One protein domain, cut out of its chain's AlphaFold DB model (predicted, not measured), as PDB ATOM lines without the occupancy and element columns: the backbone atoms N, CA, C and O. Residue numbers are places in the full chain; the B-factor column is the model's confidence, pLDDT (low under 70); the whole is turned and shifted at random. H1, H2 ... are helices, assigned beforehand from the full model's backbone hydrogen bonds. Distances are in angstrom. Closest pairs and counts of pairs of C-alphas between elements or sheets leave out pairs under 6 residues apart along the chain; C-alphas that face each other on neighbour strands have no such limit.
ATOM      1  N   ASN A  45     183.817 130.217 243.894       56.44
ATOM      2  CA  ASN A  45     182.538 130.359 243.186       56.44
ATOM      3  C   ASN A  45     182.271 129.178 242.231       56.44
ATOM      4  O   ASN A  45     181.145 128.693 242.147       56.44
ATOM      5  N   ALA A  46     183.302 128.691 241.530       58.22
ATOM      6  CA  ALA A  46     183.189 127.516 240.665       58.22
ATOM      7  C   ALA A  46     182.956 126.212 241.452       58.22
ATOM      8  O   ALA A  46     182.257 125.330 240.963       58.22
ATOM      9  N   ALA A  47     183.505 126.092 242.666       57.47
ATOM     10  CA  ALA A  47     183.240 124.963 243.557       57.47
ATOM     11  C   ALA A  47     181.805 124.991 244.112       57.47
ATOM     12  O   ALA A  47     181.155 123.948 244.140       57.47
ATOM     13  N   ALA A  48     181.291 126.174 244.475       54.44
ATOM     14  CA  ALA A  48     179.918 126.370 244.951       54.44
ATOM     15  C   ALA A  48     178.878 125.855 243.942       54.44
ATOM     16  O   ALA A  48     177.962 125.129 244.317       54.44
ATOM     17  N   GLY A  49     179.076 126.145 242.650       53.31
ATOM     18  CA  GLY A  49     178.252 125.625 241.549       53.31
ATOM     19  C   GLY A  49     178.395 124.120 241.272       53.31
ATOM     20  O   GLY A  49     177.843 123.635 240.293       53.31
ATOM     21  N   THR A  50     179.147 123.386 242.099       45.75
ATOM     22  CA  THR A  50     179.297 121.919 242.047       45.75
ATOM     23  C   THR A  50     179.097 121.259 243.417       45.75
ATOM     24  O   THR A  50     179.508 120.116 243.609       45.75
ATOM     25  N   SER A  51     178.520 121.976 244.387       43.56
ATOM     26  CA  SER A  51     178.276 121.431 245.721       43.56
ATOM     27  C   SER A  51     177.014 120.581 245.751       43.56
ATOM     28  O   SER A  51     175.924 121.059 245.444       43.56
ATOM     29  N   THR A  52     177.164 119.320 246.143       43.56
ATOM     30  CA  THR A  52     176.084 118.335 246.228       43.56
ATOM     31  C   THR A  52     175.381 118.392 247.586       43.56
ATOM     32  O   THR A  52     175.284 117.382 248.281       43.56
ATOM     33  N   LEU A  53     174.885 119.573 247.969       51.47
ATOM     34  CA  LEU A  53     173.736 119.618 248.877       51.47
ATOM     35  C   LEU A  53     172.551 118.969 248.133       51.47
ATOM     36  O   LEU A  53     172.371 119.258 246.945       51.47
ATOM     37  N   PRO A  54     171.778 118.067 248.763       49.12
ATOM     38  CA  PRO A  54     170.683 117.383 248.085       49.12
ATOM     39  C   PRO A  54     169.636 118.411 247.648       49.12
ATOM     40  O   PRO A  54     169.056 119.104 248.479       49.12
ATOM     41  N   ALA A  55     169.384 118.500 246.338       52.56
ATOM     42  CA  ALA A  55     168.549 119.545 245.732       52.56
ATOM     43  C   ALA A  55     167.073 119.540 246.187       52.56
ATOM     44  O   ALA A  55     166.320 120.448 245.845       52.56
ATOM     45  N   THR A  56     166.664 118.522 246.948       46.25
ATOM     46  CA  THR A  56     165.340 118.362 247.560       46.25
ATOM     47  C   THR A  56     165.208 119.005 248.942       46.25
ATOM     48  O   THR A  56     164.084 119.185 249.404       46.25
ATOM     49  N   GLN A  57     166.305 119.358 249.622       60.69
ATOM     50  CA  GLN A  57     166.239 120.074 250.898       60.69
ATOM     51  C   GLN A  57     166.335 121.583 250.668       60.69
ATOM     52  O   GLN A  57     167.294 122.078 250.073       60.69
ATOM     53  N   SER A  58     165.339 122.322 251.170       85.00
ATOM     54  CA  SER A  58     165.405 123.783 251.222       85.00
ATOM     55  C   SER A  58     166.657 124.205 251.987       85.00
ATOM     56  O   SER A  58     166.946 123.687 253.063       85.00
ATOM     57  N   ILE A  59     167.403 125.160 251.432       91.75
ATOM     58  CA  ILE A  59     168.616 125.700 252.062       91.75
ATOM     59  C   ILE A  59     168.238 126.722 253.159       91.75
ATOM     60  O   ILE A  59     169.056 127.038 254.018       91.75
ATOM     61  N   LEU A  60     166.990 127.214 253.173       95.19
ATOM     62  CA  LEU A  60     166.535 128.269 254.087       95.19
ATOM     63  C   LEU A  60     166.629 127.912 255.580       95.19
ATOM     64  O   LEU A  60     167.131 128.758 256.314       95.19
ATOM     65  N   PRO A  61     166.252 126.709 256.066       96.38
ATOM     66  CA  PRO A  61     166.410 126.358 257.479       96.38
ATOM     67  C   PRO A  61     167.861 126.482 257.960       96.38
ATOM     68  O   PRO A  61     168.097 127.115 258.980       96.38
ATOM     69  N   ALA A  62     168.831 126.003 257.173       94.94
ATOM     70  CA  ALA A  62     170.257 126.121 257.490       94.94
ATOM     71  C   ALA A  62     170.781 127.572 257.410       94.94
ATOM     72  O   ALA A  62     171.762 127.914 258.067       94.94
ATOM     73  N   ILE A  63     170.140 128.448 256.624       95.81
ATOM     74  CA  ILE A  63     170.443 129.891 256.624       95.81
ATOM     75  C   ILE A  63     169.871 130.557 257.877       95.81
ATOM     76  O   ILE A  63     170.586 131.314 258.526       95.81
ATOM     77  N   ARG A  64     168.613 130.265 258.237       97.31
ATOM     78  CA  ARG A  64     167.951 130.793 259.442       97.31
ATOM     79  C   ARG A  64     168.682 130.345 260.715       97.31
ATOM     80  O   ARG A  64     168.935 131.168 261.588       97.31
ATOM     81  N   GLU A  65     169.091 129.079 260.784       96.50
ATOM     82  CA  GLU A  65     169.910 128.514 261.866       96.50
ATOM     83  C   GLU A  65     171.255 129.245 261.988       96.50
ATOM     84  O   GLU A  65     171.542 129.822 263.035       96.50
ATOM     85  N   ALA A  66     172.026 129.346 260.901       94.75
ATOM     86  CA  ALA A  66     173.311 130.048 260.908       94.75
ATOM     87  C   ALA A  66     173.199 131.570 261.145       94.75
ATOM     88  O   ALA A  66     174.114 132.180 261.699       94.75
ATOM     89  N   ALA A  67     172.093 132.208 260.748       96.75
ATOM     90  CA  ALA A  67     171.800 133.597 261.102       96.75
ATOM     91  C   ALA A  67     171.493 133.742 262.604       96.75
ATOM     92  O   ALA A  67     171.892 134.734 263.213       96.75
ATOM     93  N   GLY A  68     170.859 132.734 263.213       97.56
ATOM     94  CA  GLY A  68     170.714 132.600 264.664       97.56
ATOM     95  C   GLY A  68     172.059 132.427 265.376       97.56
ATOM     96  O   GLY A  68     172.353 133.187 266.294       97.56
ATOM     97  N   GLU A  69     172.919 131.513 264.912       95.94
ATOM     98  CA  GLU A  69     174.286 131.329 265.438       95.94
ATOM     99  C   GLU A  69     175.139 132.604 265.334       95.94
ATOM    100  O   GLU A  69     175.944 132.903 266.217       95.94
ATOM    101  N   MET A  70     174.964 133.378 264.257       95.69
ATOM    102  CA  MET A  70     175.632 134.668 264.062       95.69
ATOM    103  C   MET A  70     174.981 135.835 264.823       95.69
ATOM    104  O   MET A  70     175.519 136.943 264.775       95.69
ATOM    105  N   GLY A  71     173.866 135.609 265.527       97.50
ATOM    106  CA  GLY A  71     173.159 136.632 266.299       97.50
ATOM    107  C   GLY A  71     172.515 137.729 265.446       97.50
ATOM    108  O   GLY A  71     172.408 138.855 265.915       97.50
ATOM    109  N   CYS A  72     172.135 137.423 264.200       97.75
ATOM    110  CA  CYS A  72     171.592 138.383 263.229       97.75
ATOM    111  C   CYS A  72     170.300 137.900 262.538       97.75
ATOM    112  O   CYS A  72     170.023 138.241 261.381       97.75
ATOM    113  N   LEU A  73     169.529 137.042 263.214       97.69
ATOM    114  CA  LEU A  73     168.265 136.502 262.702       97.69
ATOM    115  C   LEU A  73     167.182 137.587 262.568       97.69
ATOM    116  O   LEU A  73     166.408 137.556 261.614       97.69
ATOM    117  N   ASP A  74     167.157 138.578 263.461       98.12
ATOM    118  CA  ASP A  74     166.170 139.662 263.413       98.12
ATOM    119  C   ASP A  74     166.426 140.607 262.229       98.12
ATOM    120  O   ASP A  74     165.501 140.933 261.481       98.12
ATOM    121  N   GLU A  75     167.685 140.982 261.965       98.19
ATOM    122  CA  GLU A  75     168.056 141.733 260.762       98.19
ATOM    123  C   GLU A  75     167.799 140.935 259.480       98.19
ATOM    124  O   GLU A  75     167.379 141.509 258.469       98.19
ATOM    125  N   TRP A  76     168.000 139.613 259.512       97.94
ATOM    126  CA  TRP A  76     167.672 138.721 258.401       97.94
ATOM    127  C   TRP A  76     166.170 138.734 258.091       97.94
ATOM    128  O   TRP A  76     165.775 139.073 256.973       97.94
ATOM    129  N   MET A  77     165.324 138.443 259.085       98.25
ATOM    130  CA  MET A  77     163.868 138.375 258.921       98.25
ATOM    131  C   MET A  77     163.256 139.744 258.595       98.25
ATOM    132  O   MET A  77     162.367 139.838 257.747       98.25
ATOM    133  N   SER A  78     163.767 140.826 259.189       98.31
ATOM    134  CA  SER A  78     163.347 142.199 258.882       98.31
ATOM    135  C   SER A  78     163.734 142.618 257.454       98.31
ATOM    136  O   SER A  78     162.920 143.208 256.735       98.31
ATOM    137  N   SER A  79     164.927 142.235 256.982       98.44
ATOM    138  CA  SER A  79     165.331 142.425 255.580       98.44
ATOM    139  C   SER A  79     164.460 141.605 254.623       98.44
ATOM    140  O   SER A  79     164.073 142.106 253.565       98.44
ATOM    141  N   ALA A  80     164.125 140.361 254.985       98.25
ATOM    142  CA  ALA A  80     163.291 139.473 254.175       98.25
ATOM    143  C   ALA A  80     161.855 139.992 254.054       98.25
ATOM    144  O   ALA A  80     161.331 140.074 252.947       98.25
ATOM    145  N   SER A  81     161.259 140.434 255.164       98.44
ATOM    146  CA  SER A  81     159.940 141.073 255.186       98.44
ATOM    147  C   SER A  81     159.916 142.358 254.346       98.44
ATOM    148  O   SER A  81     159.011 142.548 253.534       98.44
ATOM    149  N   SER A  82     160.960 143.192 254.450       98.12
ATOM    150  CA  SER A  82     161.103 144.414 253.643       98.12
ATOM    151  C   SER A  82     161.167 144.114 252.139       98.12
ATOM    152  O   SER A  82     160.534 144.803 251.338       98.12
ATOM    153  N   LEU A  83     161.896 143.063 251.742       98.25
ATOM    154  CA  LEU A  83     162.000 142.635 250.346       98.25
ATOM    155  C   LEU A  83     160.707 141.986 249.826       98.25
ATOM    156  O   LEU A  83     160.301 142.267 248.697       98.25
ATOM    157  N   ALA A  84     160.060 141.153 250.644       98.12
ATOM    158  CA  ALA A  84     158.778 140.523 250.344       98.12
ATOM    159  C   ALA A  84     157.697 141.578 250.063       98.12
ATOM    160  O   ALA A  84     157.075 141.558 249.001       98.12
ATOM    161  N   ALA A  85     157.554 142.559 250.962       98.19
ATOM    162  CA  ALA A  85     156.579 143.640 250.840       98.19
ATOM    163  C   ALA A  85     156.852 144.568 249.642       98.19
ATOM    164  O   ALA A  85     155.930 144.891 248.898       98.19
ATOM    165  N   ALA A  86     158.107 144.974 249.411       97.88
ATOM    166  CA  ALA A  86     158.446 145.877 248.305       97.88
ATOM    167  C   ALA A  86     158.236 145.244 246.916       97.88
ATOM    168  O   ALA A  86     157.907 145.942 245.957       97.88
ATOM    169  N   CYS A  87     158.439 143.930 246.802       97.75
ATOM    170  CA  CYS A  87     158.347 143.204 245.538       97.75
ATOM    171  C   CYS A  87     157.037 142.424 245.352       97.75
ATOM    172  O   CYS A  87     156.877 141.817 244.291       97.75
ATOM    173  N   ASP A  88     156.130 142.414 246.337       97.50
ATOM    174  CA  ASP A  88     154.884 141.625 246.338       97.50
ATOM    175  C   ASP A  88     155.149 140.104 246.171       97.50
ATOM    176  O   ASP A  88     154.591 139.424 245.313       97.50
ATOM    177  N   MET A  89     156.096 139.556 246.943       97.44
ATOM    178  CA  MET A  89     156.471 138.132 246.887       97.44
ATOM    179  C   MET A  89     156.380 137.434 248.246       97.44
ATOM    180  O   MET A  89     156.383 138.083 249.290       97.44
ATOM    181  N   GLU A  90     156.346 136.102 248.230       97.50
ATOM    182  CA  GLU A  90     156.374 135.284 249.444       97.50
ATOM    183  C   GLU A  90     157.705 135.417 250.202       97.50
ATOM    184  O   GLU A  90     158.768 135.659 249.622       97.50
ATOM    185  N   LEU A  91     157.649 135.238 251.525       97.62
ATOM    186  CA  LEU A  91     158.789 135.469 252.416       97.62
ATOM    187  C   LEU A  91     159.972 134.529 252.126       97.62
ATOM    188  O   LEU A  91     161.119 134.970 252.143       97.62
ATOM    189  N   GLU A  92     159.702 133.264 251.797       97.00
ATOM    190  CA  GLU A  92     160.743 132.269 251.494       97.00
ATOM    191  C   GLU A  92     161.460 132.566 250.162       97.00
ATOM    192  O   GLU A  92     162.671 132.359 250.020       97.00
ATOM    193  N   ASP A  93     160.734 133.135 249.197       96.88
ATOM    194  CA  ASP A  93     161.272 133.603 247.917       96.88
ATOM    195  C   ASP A  93     162.175 134.838 248.145       96.88
ATOM    196  O   ASP A  93     163.293 134.923 247.621       96.88
ATOM    197  N   ALA A  94     161.761 135.748 249.038       97.94
ATOM    198  CA  ALA A  94     162.555 136.904 249.459       97.94
ATOM    199  C   ALA A  94     163.843 136.504 250.211       97.94
ATOM    200  O   ALA A  94     164.927 136.984 249.866       97.94
ATOM    201  N   GLU A  95     163.776 135.581 251.175       97.75
ATOM    202  CA  GLU A  95     164.968 135.022 251.834       97.75
ATOM    203  C   GLU A  95     165.908 134.338 250.833       97.75
ATOM    204  O   GLU A  95     167.126 134.522 250.884       97.75
ATOM    205  N   THR A  96     165.356 133.598 249.870       96.75
ATOM    206  CA  THR A  96     166.129 132.936 248.810       96.75
ATOM    207  C   THR A  96     166.888 133.946 247.939       96.75
ATOM    208  O   THR A  96     168.011 133.675 247.496       96.75
ATOM    209  N   LEU A  97     166.316 135.129 247.697       97.56
ATOM    210  CA  LEU A  97     166.970 136.217 246.966       97.56
ATOM    211  C   LEU A  97     167.992 136.973 247.824       97.56
ATOM    212  O   LEU A  97     169.086 137.261 247.326       97.56
ATOM    213  N   LEU A  98     167.717 137.209 249.112       97.81
ATOM    214  CA  LEU A  98     168.707 137.732 250.062       97.81
ATOM    215  C   LEU A  98     169.916 136.803 250.177       97.81
ATOM    216  O   LEU A  98     171.051 137.266 250.084       97.81
ATOM    217  N   ALA A  99     169.705 135.491 250.267       97.19
ATOM    218  CA  ALA A  99     170.781 134.510 250.367       97.19
ATOM    219  C   ALA A  99     171.737 134.567 249.167       97.19
ATOM    220  O   ALA A  99     172.958 134.490 249.334       97.19
ATOM    221  N   LYS A 100     171.187 134.781 247.965       96.44
ATOM    222  CA  LYS A 100     171.941 134.969 246.718       96.44
ATOM    223  C   LYS A 100     172.607 136.351 246.643       96.44
ATOM    224  O   LYS A 100     173.741 136.459 246.175       96.44
ATOM    225  N   GLY A 101     171.940 137.409 247.111       97.00
ATOM    226  CA  GLY A 101     172.450 138.788 247.081       97.00
ATOM    227  C   GLY A 101     173.559 139.062 248.100       97.00
ATOM    228  O   GLY A 101     174.556 139.726 247.796       97.00
ATOM    229  N   PHE A 102     173.428 138.495 249.296       97.38
ATOM    230  CA  PHE A 102     174.359 138.661 250.408       97.38
ATOM    231  C   PHE A 102     175.413 137.547 250.494       97.38
ATOM    232  O   PHE A 102     176.482 137.772 251.056       97.38
ATOM    233  N   GLY A 103     175.208 136.420 249.803       95.94
ATOM    234  CA  GLY A 103     176.219 135.378 249.583       95.94
ATOM    235  C   GLY A 103     176.111 134.164 250.508       95.94
ATOM    236  O   GLY A 103     176.932 133.256 250.390       95.94
ATOM    237  N   TRP A 104     175.095 134.118 251.370       96.31
ATOM    238  CA  TRP A 104     174.786 133.000 252.267       96.31
ATOM    239  C   TRP A 104     174.571 131.679 251.516       96.31
ATOM    240  O   TRP A 104     175.075 130.643 251.944       96.31
ATOM    241  N   SER A 105     173.932 131.708 250.339       94.56
ATOM    242  CA  SER A 105     173.756 130.499 249.519       94.56
ATOM    243  C   SER A 105     175.096 129.934 249.029       94.56
ATOM    244  O   SER A 105     175.299 128.725 249.015       94.56
ATOM    245  N   THR A 106     176.039 130.807 248.660       93.50
ATOM    246  CA  THR A 106     177.406 130.423 248.269       93.50
ATOM    247  C   THR A 106     178.217 129.956 249.476       93.50
ATOM    248  O   THR A 106     179.026 129.043 249.356       93.50
ATOM    249  N   TRP A 107     178.007 130.576 250.638       93.31
ATOM    250  CA  TRP A 107     178.690 130.253 251.887       93.31
ATOM    251  C   TRP A 107     178.384 128.829 252.363       93.31
ATOM    252  O   TRP A 107     179.319 128.035 252.508       93.31
ATOM    253  N   LEU A 108     177.098 128.478 252.492       91.00
ATOM    254  CA  LEU A 108     176.666 127.119 252.834       91.00
ATOM    255  C   LEU A 108     177.095 126.107 251.768       91.00
ATOM    256  O   LEU A 108     177.687 125.085 252.105       91.00
ATOM    257  N   ALA A 109     176.890 126.411 250.480       89.56
ATOM    258  CA  ALA A 109     177.292 125.514 249.396       89.56
ATOM    259  C   ALA A 109     178.803 125.212 249.401       89.56
ATOM    260  O   ALA A 109     179.209 124.091 249.117       89.56
ATOM    261  N   VAL A 110     179.664 126.176 249.740       88.19
ATOM    262  CA  VAL A 110     181.116 125.937 249.829       88.19
ATOM    263  C   VAL A 110     181.501 125.148 251.092       88.19
ATOM    264  O   VAL A 110     182.554 124.510 251.083       88.19
ATOM    265  N   ASN A 111     180.683 125.189 252.151       81.19
ATOM    266  CA  ASN A 111     180.929 124.588 253.471       81.19
ATOM    267  C   ASN A 111     182.358 124.848 254.001       81.19
ATOM    268  O   ASN A 111     183.096 123.942 254.393       81.19
ATOM    269  N   ARG A 112     182.798 126.116 253.932       75.38
ATOM    270  CA  ARG A 112     184.094 126.580 254.467       75.38
ATOM    271  C   ARG A 112     183.978 127.994 255.027       75.38
ATOM    272  O   ARG A 112     184.483 128.951 254.431       75.38
ATOM    273  N   ALA A 113     183.355 128.115 256.197       72.88
ATOM    274  CA  ALA A 113     183.090 129.401 256.843       72.88
ATOM    275  C   ALA A 113     184.337 130.269 257.122       72.88
ATOM    276  O   ALA A 113     184.224 131.476 257.302       72.88
ATOM    277  N   GLN A 114     185.533 129.674 257.098       79.62
ATOM    278  CA  GLN A 114     186.814 130.364 257.285       79.62
ATOM    279  C   GLN A 114     187.276 131.202 256.071       79.62
ATOM    280  O   GLN A 114     188.066 132.124 256.248       79.62
ATOM    281  N   TYR A 115     186.838 130.891 254.841       82.44
ATOM    282  CA  TYR A 115     187.351 131.539 253.610       82.44
ATOM    283  C   TYR A 115     186.350 132.452 252.905       82.44
ATOM    284  O   TYR A 115     186.725 133.253 252.047       82.44
ATOM    285  N   LEU A 116     185.076 132.320 253.249       88.25
ATOM    286  CA  LEU A 116     184.015 133.225 252.858       88.25
ATOM    287  C   LEU A 116     183.235 133.501 254.142       88.25
ATOM    288  O   LEU A 116     182.777 132.553 254.770       88.25
ATOM    289  N   LYS A 117     183.085 134.766 254.530       92.44
ATOM    290  CA  LYS A 117     182.040 135.175 255.470       92.44
ATOM    291  C   LYS A 117     180.916 135.786 254.627       92.44
ATOM    292  O   LYS A 117     181.240 136.552 253.712       92.44
ATOM    293  N   PRO A 118     179.643 135.418 254.832       95.69
ATOM    294  CA  PRO A 118     178.549 136.109 254.178       95.69
ATOM    295  C   PRO A 118     178.387 137.484 254.832       95.69
ATOM    296  O   PRO A 118     178.698 137.663 256.012       95.69
ATOM    297  N   ASP A 119     177.915 138.465 254.070       96.94
ATOM    298  CA  ASP A 119     177.611 139.774 254.647       96.94
ATOM    299  C   ASP A 119     176.200 139.729 255.257       96.94
ATOM    300  O   ASP A 119     175.282 139.159 254.663       96.94
ATOM    301  N   VAL A 120     176.017 140.304 256.445       97.06
ATOM    302  CA  VAL A 120     174.699 140.383 257.095       97.06
ATOM    303  C   VAL A 120     173.860 141.445 256.369       97.06
ATOM    304  O   VAL A 120     174.354 142.564 256.198       97.06
ATOM    305  N   PRO A 121     172.629 141.140 255.916       97.25
ATOM    306  CA  PRO A 121     171.755 142.151 255.337       97.25
ATOM    307  C   PRO A 121     171.278 143.116 256.426       97.25
ATOM    308  O   PRO A 121     170.805 142.695 257.477       97.25
ATOM    309  N   ARG A 122     171.405 144.422 256.178       97.94
ATOM    310  CA  ARG A 122     170.891 145.469 257.068       97.94
ATOM    311  C   ARG A 122     169.516 145.916 256.558       97.94
ATOM    312  O   ARG A 122     169.460 146.397 255.425       97.94
ATOM    313  N   PRO A 123     168.435 145.844 257.360       98.19
ATOM    314  CA  PRO A 123     167.084 146.166 256.893       98.19
ATOM    315  C   PRO A 123     166.963 147.561 256.277       98.19
ATOM    316  O   PRO A 123     166.325 147.717 255.241       98.19
ATOM    317  N   LEU A 124     167.640 148.557 256.863       97.75
ATOM    318  CA  LEU A 124     167.656 149.931 256.351       97.75
ATOM    319  C   LEU A 124     168.327 150.032 254.973       97.75
ATOM    320  O   LEU A 124     167.734 150.599 254.065       97.75
ATOM    321  N   GLU A 125     169.503 149.428 254.771       97.62
ATOM    322  CA  GLU A 125     170.210 149.465 253.476       97.62
ATOM    323  C   GLU A 125     169.448 148.703 252.379       97.62
ATOM    324  O   GLU A 125     169.445 149.112 251.214       97.62
ATOM    325  N   VAL A 126     168.763 147.613 252.745       98.19
ATOM    326  CA  VAL A 126     167.882 146.858 251.842       98.19
ATOM    327  C   VAL A 126     166.648 147.691 251.480       98.19
ATOM    328  O   VAL A 126     166.328 147.816 250.298       98.19
ATOM    329  N   ALA A 127     165.991 148.320 252.458       98.06
ATOM    330  CA  ALA A 127     164.837 149.189 252.234       98.06
ATOM    331  C   ALA A 127     165.195 150.444 251.417       98.06
ATOM    332  O   ALA A 127     164.454 150.810 250.507       98.06
ATOM    333  N   GLU A 128     166.345 151.074 251.674       97.88
ATOM    334  CA  GLU A 128     166.867 152.191 250.880       97.88
ATOM    335  C   GLU A 128     167.209 151.763 249.450       97.88
ATOM    336  O   GLU A 128     166.844 152.461 248.508       97.88
ATOM    337  N   SER A 129     167.826 150.591 249.265       97.81
ATOM    338  CA  SER A 129     168.114 150.035 247.935       97.81
ATOM    339  C   SER A 129     166.833 149.779 247.129       97.81
ATOM    340  O   SER A 129     166.744 150.155 245.960       97.81
ATOM    341  N   LEU A 130     165.810 149.191 247.758       98.00
ATOM    342  CA  LEU A 130     164.510 148.929 247.134       98.00
ATOM    343  C   LEU A 130     163.751 150.228 246.833       98.00
ATOM    344  O   LEU A 130     163.232 150.394 245.729       98.00
ATOM    345  N   LYS A 131     163.755 151.187 247.767       97.94
ATOM    346  CA  LYS A 131     163.191 152.529 247.577       97.94
ATOM    347  C   LYS A 131     163.888 153.280 246.443       97.94
ATOM    348  O   LYS A 131     163.209 153.932 245.658       97.94
ATOM    349  N   TRP A 132     165.212 153.164 246.325       97.56
ATOM    350  CA  TRP A 132     165.978 153.771 245.237       97.56
ATOM    351  C   TRP A 132     165.561 153.197 243.877       97.56
ATOM    352  O   TRP A 132     165.235 153.965 242.975       97.56
ATOM    353  N   LEU A 133     165.471 151.867 243.755       97.00
ATOM    354  CA  LEU A 133     165.014 151.175 242.540       97.00
ATOM    355  C   LEU A 133     163.559 151.518 242.157       97.00
ATOM    356  O   LEU A 133     163.246 151.663 240.974       97.00
ATOM    357  N   ALA A 134     162.674 151.667 243.146       97.44
ATOM    358  CA  ALA A 134     161.287 152.096 242.949       97.44
ATOM    359  C   ALA A 134     161.153 153.601 242.630       97.44
ATOM    360  O   ALA A 134     160.122 154.033 242.124       97.44
ATOM    361  N   SER A 135     162.186 154.406 242.897       96.88
ATOM    362  CA  SER A 135     162.232 155.848 242.623       96.88
ATOM    363  C   SER A 135     162.964 156.179 241.314       96.88
ATOM    364  O   SER A 135     163.557 155.312 240.670       96.88
ATOM    365  N   GLN A 136     162.947 157.447 240.890       88.25
ATOM    366  CA  GLN A 136     163.779 157.890 239.765       88.25
ATOM    367  C   GLN A 136     165.278 157.704 240.094       88.25
ATOM    368  O   GLN A 136     165.686 157.994 241.217       88.25
ATOM    369  N   PRO A 137     166.114 157.239 239.144       91.06
ATOM    370  CA  PRO A 137     165.884 157.235 237.696       91.06
ATOM    371  C   PRO A 137     165.094 156.039 237.142       91.06
ATOM    372  O   PRO A 137     164.592 156.133 236.026       91.06
ATOM    373  N   LEU A 138     164.980 154.926 237.875       94.25
ATOM    374  CA  LEU A 138     164.424 153.684 237.324       94.25
ATOM    375  C   LEU A 138     162.900 153.580 237.439       94.25
ATOM    376  O   LEU A 138     162.274 153.047 236.527       94.25
ATOM    377  N   ASN A 139     162.298 154.109 238.506       96.12
ATOM    378  CA  ASN A 139     160.851 154.145 238.737       96.12
ATOM    379  C   ASN A 139     160.184 152.786 238.448       96.12
ATOM    380  O   ASN A 139     159.289 152.697 237.602       96.12
ATOM    381  N   LEU A 140     160.713 151.705 239.034       96.06
ATOM    382  CA  LEU A 140     160.217 150.347 238.798       96.06
ATOM    383  C   LEU A 140     158.917 150.105 239.566       96.06
ATOM    384  O   LEU A 140     158.832 150.396 240.758       96.06
ATOM    385  N   ASN A 141     157.927 149.504 238.907       96.50
ATOM    386  CA  ASN A 141     156.763 148.963 239.610       96.50
ATOM    387  C   ASN A 141     157.138 147.662 240.375       96.50
ATOM    388  O   ASN A 141     158.191 147.083 240.095       96.50
ATOM    389  N   PRO A 142     156.317 147.155 241.319       97.31
ATOM    390  CA  PRO A 142     156.687 145.994 242.141       97.31
ATOM    391  C   PRO A 142     157.017 144.712 241.357       97.31
ATOM    392  O   PRO A 142     157.852 143.919 241.796       97.31
ATOM    393  N   THR A 143     156.421 144.500 240.177       96.12
ATOM    394  CA  THR A 143     156.673 143.301 239.356       96.12
ATOM    395  C   THR A 143     157.930 143.437 238.488       96.12
ATOM    396  O   THR A 143     158.679 142.468 238.341       96.12
ATOM    397  N   GLU A 144     158.237 144.641 237.995       95.44
ATOM    398  CA  GLU A 144     159.543 144.992 237.422       95.44
ATOM    399  C   GLU A 144     160.651 144.886 238.484       95.44
ATOM    400  O   GLU A 144     161.692 144.286 238.220       95.44
ATOM    401  N   LEU A 145     160.416 145.393 239.700       96.75
ATOM    402  CA  LEU A 145     161.345 145.313 240.830       96.75
ATOM    403  C   LEU A 145     161.649 143.851 241.192       96.75
ATOM    404  O   LEU A 145     162.819 143.466 241.250       96.75
ATOM    405  N   ARG A 146     160.611 143.007 241.309       96.44
ATOM    406  CA  ARG A 146     160.744 141.547 241.475       96.44
ATOM    407  C   ARG A 146     161.612 140.933 240.375       96.44
ATOM    408  O   ARG A 146     162.499 140.141 240.680       96.44
ATOM    409  N   ALA A 147     161.402 141.304 239.109       94.94
ATOM    410  CA  ALA A 147     162.174 140.775 237.983       94.94
ATOM    411  C   ALA A 147     163.652 141.219 237.991       94.94
ATOM    412  O   ALA A 147     164.534 140.394 237.738       94.94
ATOM    413  N   VAL A 148     163.937 142.484 238.321       94.69
ATOM    414  CA  VAL A 148     165.304 143.029 238.428       94.69
ATOM    415  C   VAL A 148     166.061 142.382 239.593       94.69
ATOM    416  O   VAL A 148     167.179 141.892 239.403       94.69
ATOM    417  N   VAL A 149     165.438 142.287 240.776       96.62
ATOM    418  CA  VAL A 149     166.040 141.614 241.937       96.62
ATOM    419  C   VAL A 149     166.247 140.125 241.656       96.62
ATOM    420  O   VAL A 149     167.330 139.623 241.936       96.62
ATOM    421  N   GLN A 150     165.288 139.419 241.041       95.69
ATOM    422  CA  GLN A 150     165.470 138.016 240.631       95.69
ATOM    423  C   GLN A 150     166.638 137.834 239.643       95.69
ATOM    424  O   GLN A 150     167.364 136.844 239.733       95.69
ATOM    425  N   GLY A 151     166.841 138.780 238.720       94.19
ATOM    426  CA  GLY A 151     167.905 138.718 237.716       94.19
ATOM    427  C   GLY A 151     169.309 139.024 238.246       94.19
ATOM    428  O   GLY A 151     170.281 138.439 237.769       94.19
ATOM    429  N   SER A 152     169.445 139.924 239.226       95.38
ATOM    430  CA  SER A 152     170.731 140.218 239.878       95.38
ATOM    431  C   SER A 152     170.542 140.686 241.330       95.38
ATOM    432  O   SER A 152     170.642 141.888 241.616       95.38
ATOM    433  N   PRO A 153     170.319 139.758 242.286       97.00
ATOM    434  CA  PRO A 153     170.020 140.124 243.673       97.00
ATOM    435  C   PRO A 153     171.156 140.930 244.311       97.00
ATOM    436  O   PRO A 153     170.931 141.881 245.051       97.00
ATOM    437  N   LYS A 154     172.406 140.592 243.973       96.50
ATOM    438  CA  LYS A 154     173.593 141.237 244.544       96.50
ATOM    439  C   LYS A 154     173.771 142.693 244.099       96.50
ATOM    440  O   LYS A 154     174.208 143.504 244.911       96.50
ATOM    441  N   ALA A 155     173.490 143.013 242.835       96.19
ATOM    442  CA  ALA A 155     173.580 144.392 242.348       96.19
ATOM    443  C   ALA A 155     172.425 145.235 242.910       96.19
ATOM    444  O   ALA A 155     172.632 146.352 243.373       96.19
ATOM    445  N   SER A 156     171.225 144.647 242.935       96.75
ATOM    446  CA  SER A 156     169.986 145.322 243.329       96.75
ATOM    447  C   SER A 156     169.900 145.633 244.828       96.75
ATOM    448  O   SER A 156     169.391 146.685 245.190       96.75
ATOM    449  N   LEU A 157     170.387 144.743 245.705       97.69
ATOM    450  CA  LEU A 157     170.121 144.807 247.155       97.69
ATOM    451  C   LEU A 157     171.271 145.353 248.021       97.69
ATOM    452  O   LEU A 157     171.121 145.415 249.236       97.69
ATOM    453  N   ARG A 158     172.432 145.684 247.434       96.44
ATOM    454  CA  ARG A 158     173.614 146.162 248.188       96.44
ATOM    455  C   ARG A 158     174.025 147.593 247.865       96.44
ATOM    456  O   ARG A 158     174.426 148.327 248.755       96.44
ATOM    457  N   ASN A 159     174.043 147.944 246.582       95.94
ATOM    458  CA  ASN A 159     174.316 149.301 246.115       95.94
ATOM    459  C   ASN A 159     173.795 149.437 244.672       95.94
ATOM    460  O   ASN A 159     174.584 149.368 243.716       95.94
ATOM    461  N   PRO A 160     172.468 149.562 244.487       96.81
ATOM    462  CA  PRO A 160     171.884 149.678 243.158       96.81
ATOM    463  C   PRO A 160     172.283 150.990 242.479       96.81
ATOM    464  O   PRO A 160     172.474 150.991 241.269       96.81
ATOM    465  N   ALA A 161     172.504 152.069 243.241       96.69
ATOM    466  CA  ALA A 161     172.914 153.368 242.712       96.69
ATOM    467  C   ALA A 161     174.294 153.321 242.029       96.69
ATOM    468  O   ALA A 161     174.417 153.732 240.876       96.69
ATOM    469  N   ALA A 162     175.316 152.761 242.688       96.56
ATOM    470  CA  ALA A 162     176.634 152.572 242.078       96.56
ATOM    471  C   ALA A 162     176.585 151.535 240.946       96.56
ATOM    472  O   ALA A 162     177.106 151.788 239.868       96.56
ATOM    473  N   SER A 163     175.879 150.413 241.146       95.94
ATOM    474  CA  SER A 163     175.727 149.384 240.104       95.94
ATOM    475  C   SER A 163     175.066 149.939 238.834       95.94
ATOM    476  O   SER A 163     175.439 149.560 237.724       95.94
ATOM    477  N   TYR A 164     174.096 150.844 238.983       96.06
ATOM    478  CA  TYR A 164     173.458 151.568 237.888       96.06
ATOM    479  C   TYR A 164     174.411 152.579 237.249       96.06
ATOM    480  O   TYR A 164     174.512 152.594 236.028       96.06
ATOM    481  N   ALA A 165     175.130 153.383 238.039       96.25
ATOM    482  CA  ALA A 165     176.080 154.374 237.527       96.25
ATOM    483  C   ALA A 165     177.215 153.722 236.718       96.25
ATOM    484  O   ALA A 165     177.475 154.149 235.594       96.25
ATOM    485  N   ASP A 166     177.811 152.641 237.234       96.50
ATOM    486  CA  ASP A 166     178.800 151.822 236.525       96.50
ATOM    487  C   ASP A 166     178.220 151.282 235.209       96.50
ATOM    488  O   ASP A 166     178.826 151.402 234.144       96.50
ATOM    489  N   SER A 167     177.012 150.709 235.262       95.44
ATOM    490  CA  SER A 167     176.390 150.098 234.084       95.44
ATOM    491  C   SER A 167     176.015 151.142 233.022       95.44
ATOM    492  O   SER A 167     176.236 150.892 231.839       95.44
ATOM    493  N   LEU A 168     175.527 152.319 233.431       96.31
ATOM    494  CA  LEU A 168     175.206 153.452 232.558       96.31
ATOM    495  C   LEU A 168     176.473 154.049 231.925       96.31
ATOM    496  O   LEU A 168     176.486 154.319 230.729       96.31
ATOM    497  N   ALA A 169     177.562 154.185 232.688       96.25
ATOM    498  CA  ALA A 169     178.854 154.648 232.176       96.25
ATOM    499  C   ALA A 169     179.489 153.668 231.169       96.25
ATOM    500  O   ALA A 169     180.255 154.082 230.302       96.25
ATOM    501  N   THR A 170     179.158 152.374 231.252       96.44
ATOM    502  CA  THR A 170     179.548 151.362 230.246       96.44
ATOM    503  C   THR A 170     178.532 151.172 229.112       96.44
ATOM    504  O   THR A 170     178.772 150.359 228.216       96.44
ATOM    505  N   ALA A 171     177.405 151.890 229.122       94.88
ATOM    506  CA  ALA A 171     176.391 151.784 228.080       94.88
ATOM    507  C   ALA A 171     176.837 152.500 226.784       94.88
ATOM    508  O   ALA A 171     177.493 153.546 226.853       94.88
ATOM    509  N   PRO A 172     176.459 151.992 225.593       95.88
ATOM    510  CA  PRO A 172     176.584 152.750 224.347       95.88
ATOM    511  C   PRO A 172     175.822 154.078 224.444       95.88
ATOM    512  O   PRO A 172     174.805 154.137 225.129       95.88
ATOM    513  N   GLU A 173     176.268 155.113 223.730       96.00
ATOM    514  CA  GLU A 173     175.712 156.480 223.805       96.00
ATOM    515  C   GLU A 173     174.180 156.525 223.631       96.00
ATOM    516  O   GLU A 173     173.487 157.204 224.389       96.00
ATOM    517  N   GLU A 174     173.637 155.707 222.721       96.06
ATOM    518  CA  GLU A 174     172.194 155.502 222.486       96.06
ATOM    519  C   GLU A 174     171.401 155.121 223.757       96.06
ATOM    520  O   GLU A 174     170.219 155.434 223.879       96.06
ATOM    521  N   PHE A 175     172.059 154.469 224.721       96.31
ATOM    522  CA  PHE A 175     171.493 153.977 225.977       96.31
ATOM    523  C   PHE A 175     172.050 154.692 227.219       96.31
ATOM    524  O   PHE A 175     171.752 154.269 228.331       96.31
ATOM    525  N   GLN A 176     172.818 155.778 227.075       95.44
ATOM    526  CA  GLN A 176     173.265 156.591 228.220       95.44
ATOM    527  C   GLN A 176     172.161 157.517 228.763       95.44
ATOM    528  O   GLN A 176     172.278 158.052 229.865       95.44
ATOM    529  N   GLN A 177     171.054 157.686 228.032       95.75
ATOM    530  CA  GLN A 177     169.866 158.360 228.559       95.75
ATOM    531  C   GLN A 177     169.133 157.447 229.563       95.75
ATOM    532  O   GLN A 177     168.766 156.330 229.189       95.75
ATOM    533  N   PRO A 178     168.823 157.904 230.796       93.50
ATOM    534  CA  PRO A 178     168.186 157.078 231.829       93.50
ATOM    535  C   PRO A 178     166.913 156.339 231.392       93.50
ATOM    536  O   PRO A 178     166.714 155.186 231.767       93.50
ATOM    537  N   ALA A 179     166.072 156.964 230.559       93.69
ATOM    538  CA  ALA A 179     164.852 156.342 230.042       93.69
ATOM    539  C   ALA A 179     165.143 155.171 229.081       93.69
ATOM    540  O   ALA A 179     164.559 154.097 229.225       93.69
ATOM    541  N   ALA A 180     166.087 155.347 228.149       94.56
ATOM    542  CA  ALA A 180     166.528 154.285 227.244       94.56
ATOM    543  C   ALA A 180     167.239 153.155 228.012       94.56
ATOM    544  O   ALA A 180     167.031 151.976 227.726       94.56
ATOM    545  N   PHE A 181     168.021 153.503 229.040       94.81
ATOM    546  CA  PHE A 181     168.693 152.530 229.897       94.81
ATOM    547  C   PHE A 181     167.715 151.704 230.746       94.81
ATOM    548  O   PHE A 181     167.845 150.480 230.818       94.81
ATOM    549  N   ARG A 182     166.689 152.345 231.333       92.88
ATOM    550  CA  ARG A 182     165.567 151.675 232.018       92.88
ATOM    551  C   ARG A 182     164.925 150.638 231.098       92.88
ATOM    552  O   ARG A 182     164.728 149.492 231.503       92.88
ATOM    553  N   GLU A 183     164.617 151.025 229.859       91.69
ATOM    554  CA  GLU A 183     163.966 150.124 228.910       91.69
ATOM    555  C   GLU A 183     164.877 148.960 228.489       91.69
ATOM    556  O   GLU A 183     164.428 147.813 228.446       91.69
ATOM    557  N   LEU A 184     166.169 149.225 228.257       91.81
ATOM    558  CA  LEU A 184     167.174 148.200 227.968       91.81
ATOM    559  C   LEU A 184     167.291 147.179 229.110       91.81
ATOM    560  O   LEU A 184     167.280 145.976 228.845       91.81
ATOM    561  N   LEU A 185     167.361 147.633 230.367       88.81
ATOM    562  CA  LEU A 185     167.416 146.755 231.541       88.81
ATOM    563  C   LEU A 185     166.183 145.850 231.618       88.81
ATOM    564  O   LEU A 185     166.321 144.630 231.702       88.81
ATOM    565  N   ILE A 186     164.983 146.429 231.545       86.81
ATOM    566  CA  ILE A 186     163.721 145.681 231.630       86.81
ATOM    567  C   ILE A 186     163.635 144.647 230.502       86.81
ATOM    568  O   ILE A 186     163.382 143.468 230.766       86.81
ATOM    569  N   ARG A 187     163.925 145.048 229.256       87.62
ATOM    570  CA  ARG A 187     163.960 144.139 228.100       87.62
ATOM    571  C   ARG A 187     164.985 143.013 228.292       87.62
ATOM    572  O   ARG A 187     164.659 141.864 228.005       87.62
ATOM    573  N   LEU A 188     166.180 143.295 228.822       85.06
ATOM    574  CA  LEU A 188     167.207 142.279 229.098       85.06
ATOM    575  C   LEU A 188     166.765 141.266 230.163       85.06
ATOM    576  O   LEU A 188     166.917 140.064 229.941       85.06
ATOM    577  N   PHE A 189     166.190 141.708 231.287       82.06
ATOM    578  CA  PHE A 189     165.721 140.793 232.335       82.06
ATOM    579  C   PHE A 189     164.585 139.888 231.841       82.06
ATOM    580  O   PHE A 189     164.645 138.669 232.034       82.06
ATOM    581  N   TRP A 190     163.596 140.441 231.128       77.25
ATOM    582  CA  TRP A 190     162.527 139.644 230.516       77.25
ATOM    583  C   TRP A 190     163.041 138.696 229.429       77.25
ATOM    584  O   TRP A 190     162.592 137.548 229.369       77.25
ATOM    585  N   TYR A 191     164.008 139.120 228.607       81.69
ATOM    586  CA  TYR A 191     164.611 138.269 227.579       81.69
ATOM    587  C   TYR A 191     165.381 137.094 228.192       81.69
ATOM    588  O   TYR A 191     165.160 135.954 227.793       81.69
ATOM    589  N   VAL A 192     166.223 137.334 229.206       76.75
ATOM    590  CA  VAL A 192     166.973 136.274 229.902       76.75
ATOM    591  C   VAL A 192     166.022 135.300 230.605       76.75
ATOM    592  O   VAL A 192     166.157 134.089 230.424       76.75
ATOM    593  N   LYS A 193     165.011 135.797 231.333       73.06
ATOM    594  CA  LYS A 193     163.997 134.955 231.997       73.06
ATOM    595  C   LYS A 193     163.207 134.108 230.988       73.06
ATOM    596  O   LYS A 193     162.967 132.926 231.230       73.06
ATOM    597  N   SER A 194     162.871 134.676 229.828       73.62
ATOM    598  CA  SER A 194     162.189 133.966 228.736       73.62
ATOM    599  C   SER A 194     163.080 132.929 228.049       73.62
ATOM    600  O   SER A 194     162.620 131.827 227.765       73.62
ATOM    601  N   ALA A 195     164.352 133.253 227.794       73.75
ATOM    602  CA  ALA A 195     165.310 132.348 227.165       73.75
ATOM    603  C   ALA A 195     165.599 131.126 228.050       73.75
ATOM    604  O   ALA A 195     165.564 130.002 227.556       73.75
ATOM    605  N   ILE A 196     165.790 131.333 229.359       70.00
ATOM    606  CA  ILE A 196     165.937 130.241 230.333       70.00
ATOM    607  C   ILE A 196     164.675 129.369 230.341       70.00
ATOM    608  O   ILE A 196     164.785 128.159 230.165       70.00
ATOM    609  N   ARG A 197     163.473 129.961 230.451       69.56
ATOM    610  CA  ARG A 197     162.218 129.185 230.474       69.56
ATOM    611  C   ARG A 197     162.015 128.353 229.201       69.56
ATOM    612  O   ARG A 197     161.626 127.197 229.313       69.56
ATOM    613  N   ARG A 198     162.329 128.895 228.015       70.31
ATOM    614  CA  ARG A 198     162.277 128.148 226.740       70.31
ATOM    615  C   ARG A 198     163.316 127.028 226.681       70.31
ATOM    616  O   ARG A 198     163.000 125.930 226.237       70.31
ATOM    617  N   SER A 199     164.532 127.287 227.162       65.06
ATOM    618  CA  SER A 199     165.591 126.274 227.241       65.06
ATOM    619  C   SER A 199     165.241 125.111 228.173       65.06
ATOM    620  O   SER A 199     165.821 124.043 228.024       65.06
TER     621      SER A 199
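Overview. This is residues 45 to 199 of the 683 residues of the protein "Olah protein" of Symbiodinium necroappetens (UniProt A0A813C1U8). This is a cluster of crossed helices with an arched outline: the short H8 sits near the middle with H4, H6 and H7 round it, and H3 runs side by side with H6 over one side. H2, H5 and H1 make one end, H9 lies toward the other, and the long H10 crosses H7 and sticks out with residues 194 to 199. The printed part has 155 residues with ten named helices, H1 to H10 in order along the chain, and no named strand; the class is all helix. It is compact, with a radius of gyration of the C-alphas of 16.3 A and spans of 47 by 35 by 28 A.

Arrangement. Start at the longest helix, H10, residues 178 to 199: with residues 186 to 193 alone it touches H7, residues 142 to 151, at a steep tilt of 65 degrees, closest at the C-alphas of Gly 151 and Phe 189, 6.2 A apart. H8, residues 153 to 158, touches H6, residues 123 to 134, closest at the C-alphas of Val 126 and Leu 157, 5.6 A. H4, residues 91 to 102, touches H8 with residues 97 to 102 alone, about perpendicular at 77 degrees; look at the closest C-alphas, Gly 101 and Lys 154, 3.7 A. H3, residues 73 to 87, touches H6 at a shallow tilt of 13 degrees, the same way, closest at the C-alphas of Ser 79 and Pro 123, 4.3 A. Farther out, H2, residues 60 to 69, touches H4, with the C-alphas of Leu 60 and Thr 96 closest at 7.1 A. H2 also touches H5, residues 104 to 110, about perpendicular at 83 degrees, closest at the C-alphas of Ile 63 and Trp 104, 6.9 A. H1, residues 45 to 48, touches H5, closest at the C-alphas of Ala 48 and Val 110, 5.0 A. H9, residues 160 to 169, touches residues 129 to 133 of H6 alone, closest at the C-alphas of Ser 129 and Pro 160, 6.1 A. H10 is apart from H6 and H8. Every O i to N i+4 pair is within hydrogen-bond range in H2 to H7, H9 and H10; H8 has 1 of 2, and H1 is too short for one.

Along the chain. Find C-alpha 178 at (168.186, 157.078, 231.829); from there H10 runs 31.3 A to C-alpha 199 at (165.591, 126.274, 227.241). H3 measures 20.9 A, H6 16.2 A and H4 16.0 A. H1 begins at C-alpha 45, (182.538, 130.359, 243.186).

Size, cuts and confidence. The two C-alphas farthest apart, Glu 69 and Glu 174, are 49.3 A apart. The printed part has no cut; its long links are H1 to H2 and H5 to H6. Look for pLDDT under 70 at residues 45 to 57, 197 and 199.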